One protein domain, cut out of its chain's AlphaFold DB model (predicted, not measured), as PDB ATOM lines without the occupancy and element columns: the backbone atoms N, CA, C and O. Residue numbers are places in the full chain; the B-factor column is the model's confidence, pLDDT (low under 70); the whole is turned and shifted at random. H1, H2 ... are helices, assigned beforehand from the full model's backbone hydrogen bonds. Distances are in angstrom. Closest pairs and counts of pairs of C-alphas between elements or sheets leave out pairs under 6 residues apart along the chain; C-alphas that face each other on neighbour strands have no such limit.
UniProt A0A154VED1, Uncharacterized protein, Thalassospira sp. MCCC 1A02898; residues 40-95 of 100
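AT A GLANCE: This is residues 40 to 95 of the 100 residues of an uncharacterized protein of Thalassospira sp. MCCC 1A02898 (UniProt A0A154VED1). Two helices cross as a lopsided X: H2 crosses the first half of H1 near its own middle, and the far part of H1 extends beyond the crossing. A long link folds back from the end of H1 to H2, and residues 74 to 79 stick out. The printed part has 56 residues, with H1 then H2 and no named strand: all helix. It is only just compact, close to loose, with a radius of gyration of the C-alphas of 12.1 A, and elongated, spanning 38 by 23 by 14 A.

IN THESE COORDINATES: H1, residues 43 to 65, starts at C-alpha 43 (-49.406, 7.756, -43.339) and is 32.4 A long. H2, residues 77 to 93, is 24.2 A long and ends at C-alpha 93 (-44.948, -4.077, -33.311).

HOW THE PARTS SIT: H1, with residues 46 to 54 alone, touches residues 83 to 88 of H2. Their closest C-alphas, of Ala 50 and Lys 84, are 5.4 A apart. Their lines are about perpendicular, at 77 degrees. In H1 and H2 every O i to N i+4 pair is within hydrogen-bond range.

THE WHOLE: The farthest C-alphas, of Lys 40 and Gly 66, are 38.0 A apart. The printed part has no cut. The link has 11 residues. Residue 40 alone has pLDDT under 70.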
ATOM      1  N   LYS A  40     -56.912   3.767 -36.795       68.00
ATOM      2  CA  LYS A  40     -55.757   3.472 -37.657       68.00
ATOM      3  C   LYS A  40     -54.845   4.700 -37.761       68.00
ATOM      4  O   LYS A  40     -55.315   5.841 -37.799       68.00
ATOM      5  N   LEU A  41     -53.538   4.475 -37.793       76.69
ATOM      6  CA  LEU A  41     -52.564   5.538 -38.009       76.69
ATOM      7  C   LEU A  41     -52.473   5.859 -39.498       76.69
ATOM      8  O   LEU A  41     -52.116   5.006 -40.307       76.69
ATOM      9  N   THR A  42     -52.777   7.108 -39.843       83.56
ATOM     10  CA  THR A  42     -52.612   7.612 -41.209       83.56
ATOM     11  C   THR A  42     -51.125   7.715 -41.558       83.56
ATOM     12  O   THR A  42     -50.278   7.950 -40.686       83.56
ATOM     13  N   LYS A  43     -50.790   7.601 -42.847       83.19
ATOM     14  CA  LYS A  43     -49.406   7.756 -43.339       83.19
ATOM     15  C   LYS A  43     -48.799   9.117 -42.979       83.19
ATOM     16  O   LYS A  43     -47.618   9.200 -42.655       83.19
ATOM     17  N   GLU A  44     -49.609  10.173 -42.969       83.31
ATOM     18  CA  GLU A  44     -49.180  11.520 -42.569       83.31
ATOM     19  C   GLU A  44     -48.753  11.572 -41.101       83.31
ATOM     20  O   GLU A  44     -47.681  12.089 -40.786       83.31
ATOM     21  N   LYS A  45     -49.534  10.964 -40.197       81.44
ATOM     22  CA  LYS A  45     -49.161  10.880 -38.778       81.44
ATOM     23  C   LYS A  45     -47.867  10.102 -38.596       81.44
ATOM     24  O   LYS A  45     -47.018  10.512 -37.813       81.44
ATOM     25  N   ILE A  46     -47.687   9.017 -39.341       85.69
ATOM     26  CA  ILE A  46     -46.459   8.217 -39.309       85.69
ATOM     27  C   ILE A  46     -45.256   9.041 -39.761       85.69
ATOM     28  O   ILE A  46     -44.214   8.976 -39.112       85.69
ATOM     29  N   ALA A  47     -45.399   9.862 -40.804       84.38
ATOM     30  CA  ALA A  47     -44.336  10.761 -41.244       84.38
ATOM     31  C   ALA A  47     -43.966  11.783 -40.155       84.38
ATOM     32  O   ALA A  47     -42.787  11.924 -39.832       84.38
ATOM     33  N   THR A  48     -44.954  12.416 -39.513       86.25
ATOM     34  CA  THR A  48     -44.713  13.331 -38.381       86.25
ATOM     35  C   THR A  48     -44.027  12.623 -37.208       86.25
ATOM     36  O   THR A  48     -43.146  13.181 -36.557       86.25
ATOM     37  N   MET A  49     -44.410  11.378 -36.921       85.25
ATOM     38  CA  MET A  49     -43.803  10.589 -35.849       85.25
ATOM     39  C   MET A  49     -42.370  10.175 -36.185       85.25
ATOM     40  O   MET A  49     -41.515  10.200 -35.297       85.25
ATOM     41  N   ALA A  50     -42.099   9.815 -37.442       86.50
ATOM     42  CA  ALA A  50     -40.762   9.493 -37.929       86.50
ATOM     43  C   ALA A  50     -39.829  10.705 -37.791       86.50
ATOM     44  O   ALA A  50     -38.770  10.583 -37.177       86.50
ATOM     45  N   GLU A  51     -40.275  11.885 -38.228       88.94
ATOM     46  CA  GLU A  51     -39.538  13.141 -38.067       88.94
ATOM     47  C   GLU A  51     -39.275  13.461 -36.587       88.94
ATOM     48  O   GLU A  51     -38.138  13.717 -36.184       88.94
ATOM     49  N   ALA A  52     -40.305  13.394 -35.739       86.31
ATOM     50  CA  ALA A  52     -40.161  13.664 -34.310       86.31
ATOM     51  C   ALA A  52     -39.178  12.690 -33.634       86.31
ATOM     52  O   ALA A  52     -38.366  13.099 -32.797       86.31
ATOM     53  N   ARG A  53     -39.217  11.404 -34.012       86.94
ATOM     54  CA  ARG A  53     -38.273  10.387 -33.530       86.94
ATOM     55  C   ARG A  53     -36.858  10.704 -33.996       86.94
ATOM     56  O   ARG A  53     -35.950  10.672 -33.167       86.94
ATOM     57  N   PHE A  54     -36.666  11.023 -35.273       88.75
ATOM     58  CA  PHE A  54     -35.364  11.377 -35.829       88.75
ATOM     59  C   PHE A  54     -34.764  12.595 -35.121       88.75
ATOM     60  O   PHE A  54     -33.667  12.510 -34.575       88.75
ATOM     61  N   ASN A  55     -35.522  13.685 -34.998       86.12
ATOM     62  CA  ASN A  55     -35.071  14.895 -34.310       86.12
ATOM     63  C   ASN A  55     -34.745  14.628 -32.831       86.12
ATOM     64  O   ASN A  55     -33.764  15.148 -32.296       86.12
ATOM     65  N   SER A  56     -35.519  13.766 -32.163       86.12
ATOM     66  CA  SER A  56     -35.199  13.339 -30.799       86.12
ATOM     67  C   SER A  56     -33.904  12.524 -30.725       86.12
ATOM     68  O   SER A  56     -33.149  12.708 -29.771       86.12
ATOM     69  N   LYS A  57     -33.634  11.637 -31.696       86.69
ATOM     70  CA  LYS A  57     -32.365  10.893 -31.781       86.69
ATOM     71  C   LYS A  57     -31.194  11.860 -31.982       86.69
ATOM     72  O   LYS A  57     -30.217  11.760 -31.252       86.69
ATOM     73  N   GLN A  58     -31.312  12.821 -32.901       87.12
ATOM     74  CA  GLN A  58     -30.256  13.805 -33.179       87.12
ATOM     75  C   GLN A  58     -29.953  14.682 -31.965       87.12
ATOM     76  O   GLN A  58     -28.789  14.872 -31.615       87.12
ATOM     77  N   ARG A  59     -30.988  15.144 -31.250       87.00
ATOM     78  CA  ARG A  59     -30.801  15.871 -29.988       87.00
ATOM     79  C   ARG A  59     -30.047  15.027 -28.961       87.00
ATOM     80  O   ARG A  59     -29.126  15.529 -28.330       87.00
ATOM     81  N   HIS A  60     -30.399  13.749 -28.827       86.50
ATOM     82  CA  HIS A  60     -29.712  12.844 -27.909       86.50
ATOM     83  C   HIS A  60     -28.252  12.601 -28.325       86.50
ATOM     84  O   HIS A  60     -27.356  12.654 -27.494       86.50
ATOM     85  N   ILE A  61     -27.973  12.411 -29.616       83.50
ATOM     86  CA  ILE A  61     -26.597  12.293 -30.121       83.50
ATOM     87  C   ILE A  61     -25.799  13.554 -29.783       83.50
ATOM     88  O   ILE A  61     -24.691  13.442 -29.258       83.50
ATOM     89  N   LYS A  62     -26.372  14.742 -30.004       84.50
ATOM     90  CA  LYS A  62     -25.742  16.020 -29.655       84.50
ATOM     91  C   LYS A  62     -25.447  16.128 -28.161       84.50
ATOM     92  O   LYS A  62     -24.349  16.527 -27.793       84.50
ATOM     93  N   GLU A  63     -26.388  15.736 -27.305       89.12
ATOM     94  CA  GLU A  63     -26.209  15.744 -25.846       89.12
ATOM     95  C   GLU A  63     -25.050  14.845 -25.384       89.12
ATOM     96  O   GLU A  63     -24.309  15.228 -24.482       89.12
ATOM     97  N   PHE A  64     -24.874  13.669 -25.995       87.12
ATOM     98  CA  PHE A  64     -23.891  12.674 -25.540       87.12
ATOM     99  C   PHE A  64     -22.525  12.782 -26.223       87.12
ATOM    100  O   PHE A  64     -21.510  12.462 -25.611       87.12
ATOM    101  N   SER A  65     -22.488  13.203 -27.486       87.62
ATOM    102  CA  SER A  65     -21.259  13.257 -28.291       87.62
ATOM    103  C   SER A  65     -20.779  14.678 -28.590       87.62
ATOM    104  O   SER A  65     -19.655  14.850 -29.051       87.62
ATOM    105  N   GLY A  66     -21.619  15.697 -28.373       85.88
ATOM    106  CA  GLY A  66     -21.359  17.073 -28.808       85.88
ATOM    107  C   GLY A  66     -21.450  17.279 -30.325       85.88
ATOM    108  O   GLY A  66     -21.328  18.411 -30.787       85.88
ATOM    109  N   PHE A  67     -21.674  16.215 -31.104       86.62
ATOM    110  CA  PHE A  67     -21.786  16.280 -32.554       86.62
ATOM    111  C   PHE A  67     -23.143  16.848 -32.976       86.62
ATOM    112  O   PHE A  67     -24.197  16.386 -32.535       86.62
ATOM    113  N   GLU A  68     -23.113  17.843 -33.856       88.12
ATOM    114  CA  GLU A  68     -24.310  18.391 -34.484       88.12
ATOM    115  C   GLU A  68     -24.603  17.604 -35.763       88.12
ATOM    116  O   GLU A  68     -23.962  17.796 -36.795       88.12
ATOM    117  N   GLY A  69     -25.522  16.644 -35.648       84.38
ATOM    118  CA  GLY A  69     -25.952  15.813 -36.766       84.38
ATOM    119  C   GLY A  69     -26.928  16.519 -37.716       84.38
ATOM    120  O   GLY A  69     -27.381  17.630 -37.433       84.38
ATOM    121  N   PRO A  70     -27.258  15.871 -38.846       88.75
ATOM    122  CA  PRO A  70     -28.154  16.430 -39.854       88.75
ATOM    123  C   PRO A  70     -29.575  16.600 -39.310       88.75
ATOM    124  O   PRO A  70     -30.033  15.813 -38.476       88.75
ATOM    125  N   THR A  71     -30.294  17.602 -39.812       89.00
ATOM    126  CA  THR A  71     -31.725  17.760 -39.535       89.00
ATOM    127  C   THR A  71     -32.563  16.940 -40.515       89.00
ATOM    128  O   THR A  71     -32.071  16.453 -41.530       89.00
ATOM    129  N   TRP A  72     -33.855  16.782 -40.225       88.06
ATOM    130  CA  TRP A  72     -34.780  16.067 -41.111       88.06
ATOM    131  C   TRP A  72     -34.867  16.667 -42.527       88.06
ATOM    132  O   TRP A  72     -35.156  15.948 -43.477       88.06
ATOM    133  N   ALA A  73     -34.598  17.966 -42.681       88.50
ATOM    134  CA  ALA A  73     -34.570  18.627 -43.985       88.50
ATOM    135  C   ALA A  73     -33.271  18.363 -44.771       88.50
ATOM    136  O   ALA A  73     -33.246  18.576 -45.981       88.50
ATOM    137  N   ASP A  74     -32.212  17.907 -44.093       90.31
ATOM    138  CA  ASP A  74     -30.878  17.725 -44.677       90.31
ATOM    139  C   ASP A  74     -30.627  16.290 -45.164       90.31
ATOM    140  O   ASP A  74     -29.631  16.033 -45.840       90.31
ATOM    141  N   ILE A  75     -31.492  15.338 -44.796       90.50
ATOM    142  CA  ILE A  75     -31.347  13.930 -45.180       90.50
ATOM    143  C   ILE A  75     -31.944  13.657 -46.561       90.50
ATOM    144  O   ILE A  75     -32.917  14.283 -46.982       90.50
ATOM    145  N   ASP A  76     -31.356  12.700 -47.273       92.31
ATOM    146  CA  ASP A  76     -31.827  12.295 -48.591       92.31
ATOM    147  C   ASP A  76     -33.184  11.555 -48.514       92.31
ATOM    148  O   ASP A  76     -33.533  10.979 -47.473       92.31
ATOM    149  N   PRO A  77     -33.960  11.535 -49.615       91.38
ATOM    150  CA  PRO A  77     -35.271  10.891 -49.639       91.38
ATOM    151  C   PRO A  77     -35.257   9.401 -49.271       91.38
ATOM    152  O   PRO A  77     -36.218   8.933 -48.658       91.38
ATOM    153  N   ASP A  78     -34.193   8.659 -49.591       91.69
ATOM    154  CA  ASP A  78     -34.118   7.231 -49.272       91.69
ATOM    155  C   ASP A  78     -33.981   7.035 -47.755       91.69
ATOM    156  O   ASP A  78     -34.669   6.194 -47.168       91.69
ATOM    157  N   THR A  79     -33.178   7.870 -47.092       89.38
ATOM    158  CA  THR A  79     -33.074   7.903 -45.626       89.38
ATOM    159  C   THR A  79     -34.405   8.284 -44.968       89.38
ATOM    160  O   THR A  79     -34.797   7.670 -43.968       89.38
ATOM    161  N   MET A  80     -35.149   9.241 -45.533       90.88
ATOM    162  CA  MET A  80     -36.485   9.592 -45.026       90.88
ATOM    163  C   MET A  80     -37.457   8.410 -45.117       90.88
ATOM    164  O   MET A  80     -38.206   8.144 -44.173       90.88
ATOM    165  N   GLU A  81     -37.462   7.691 -46.242       91.44
ATOM    166  CA  GLU A  81     -38.315   6.515 -46.433       91.44
ATOM    167  C   GLU A  81     -37.930   5.365 -45.500       91.44
ATOM    168  O   GLU A  81     -38.812   4.678 -44.975       91.44
ATOM    169  N   LEU A  82     -36.637   5.187 -45.218       92.00
ATOM    170  CA  LEU A  82     -36.180   4.234 -44.211       92.00
ATOM    171  C   LEU A  82     -36.723   4.581 -42.823       92.00
ATOM    172  O   LEU A  82     -37.334   3.716 -42.202       92.00
ATOM    173  N   GLU A  83     -36.598   5.826 -42.354       90.62
ATOM    174  CA  GLU A  83     -37.126   6.235 -41.039       90.62
ATOM    175  C   GLU A  83     -38.659   6.093 -40.947       90.62
ATOM    176  O   GLU A  83     -39.185   5.717 -39.895       90.62
ATOM    177  N   LYS A  84     -39.393   6.323 -42.048       89.00
ATOM    178  CA  LYS A  84     -40.843   6.065 -42.109       89.00
ATOM    179  C   LYS A  84     -41.169   4.576 -42.008       89.00
ATOM    180  O   LYS A  84     -42.067   4.214 -41.251       89.00
ATOM    181  N   ARG A  85     -40.452   3.702 -42.724       88.69
ATOM    182  CA  ARG A  85     -40.636   2.238 -42.636       88.69
ATOM    183  C   ARG A  85     -40.310   1.711 -41.245       88.69
ATOM    184  O   ARG A  85     -41.060   0.904 -40.706       88.69
ATOM    185  N   ASP A  86     -39.241   2.227 -40.649       89.12
ATOM    186  CA  ASP A  86     -38.853   1.957 -39.266       89.12
ATOM    187  C   ASP A  86     -39.981   2.321 -38.292       89.12
ATOM    188  O   ASP A  86     -40.292   1.577 -37.360       89.12
ATOM    189  N   MET A  87     -40.620   3.473 -38.524       89.00
ATOM    190  CA  MET A  87     -41.769   3.906 -37.741       89.00
ATOM    191  C   MET A  87     -42.979   2.991 -37.950       89.00
ATOM    192  O   MET A  87     -43.578   2.588 -36.960       89.00
ATOM    193  N   ILE A  88     -43.319   2.619 -39.189       86.19
ATOM    194  CA  ILE A  88     -44.402   1.661 -39.489       86.19
ATOM    195  C   ILE A  88     -44.172   0.349 -38.736       86.19
ATOM    196  O   ILE A  88     -45.049  -0.088 -37.997       86.19
ATOM    197  N   ALA A  89     -42.973  -0.226 -38.830       87.56
ATOM    198  CA  ALA A  89     -42.639  -1.464 -38.132       87.56
ATOM    199  C   ALA A  89     -42.764  -1.317 -36.606       87.56
ATOM    200  O   ALA A  89     -43.261  -2.214 -35.928       87.56
ATOM    201  N   ALA A  90     -42.356  -0.173 -36.044       84.31
ATOM    202  CA  ALA A  90     -42.515   0.105 -34.617       84.31
ATOM    203  C   ALA A  90     -43.990   0.261 -34.202       84.31
ATOM    204  O   ALA A  90     -44.378  -0.198 -33.126       84.31
ATOM    205  N   VAL A  91     -44.808   0.893 -35.046       81.50
ATOM    206  CA  VAL A  91     -46.258   1.065 -34.859       81.50
ATOM    207  C   VAL A  91     -46.961  -0.297 -34.883       81.50
ATOM    208  O   VAL A  91     -47.724  -0.608 -33.965       81.50
ATOM    209  N   GLU A  92     -46.650  -1.132 -35.873       81.38
ATOM    210  CA  GLU A  92     -47.188  -2.488 -36.015       81.38
ATOM    211  C   GLU A  92     -46.745  -3.391 -34.856       81.38
ATOM    212  O   GLU A  92     -47.572  -4.066 -34.243       81.38
ATOM    213  N   ALA A  93     -45.466  -3.338 -34.465       78.44
ATOM    214  CA  ALA A  93     -44.948  -4.077 -33.311       78.44
ATOM    215  C   ALA A  93     -45.587  -3.633 -31.983       78.44
ATOM    216  O   ALA A  93     -45.711  -4.427 -31.047       78.44
ATOM    217  N   ALA A  94     -46.016  -2.373 -31.885       76.06
ATOM    218  CA  ALA A  94     -46.777  -1.869 -30.746       76.06
ATOM    219  C   ALA A  94     -48.258  -2.307 -30.761       76.06
ATOM    220  O   ALA A  94     -48.946  -2.111 -29.753       76.06
ATOM    221  N   GLY A  95     -48.722  -2.936 -31.849       76.38
ATOM    222  CA  GLY A  95     -50.070  -3.479 -32.012       76.38
ATOM    223  C   GLY A  95     -51.075  -2.507 -32.629       76.38
ATOM    224  O   GLY A  95     -52.274  -2.671 -32.404       76.38
TER     225      GLY A  95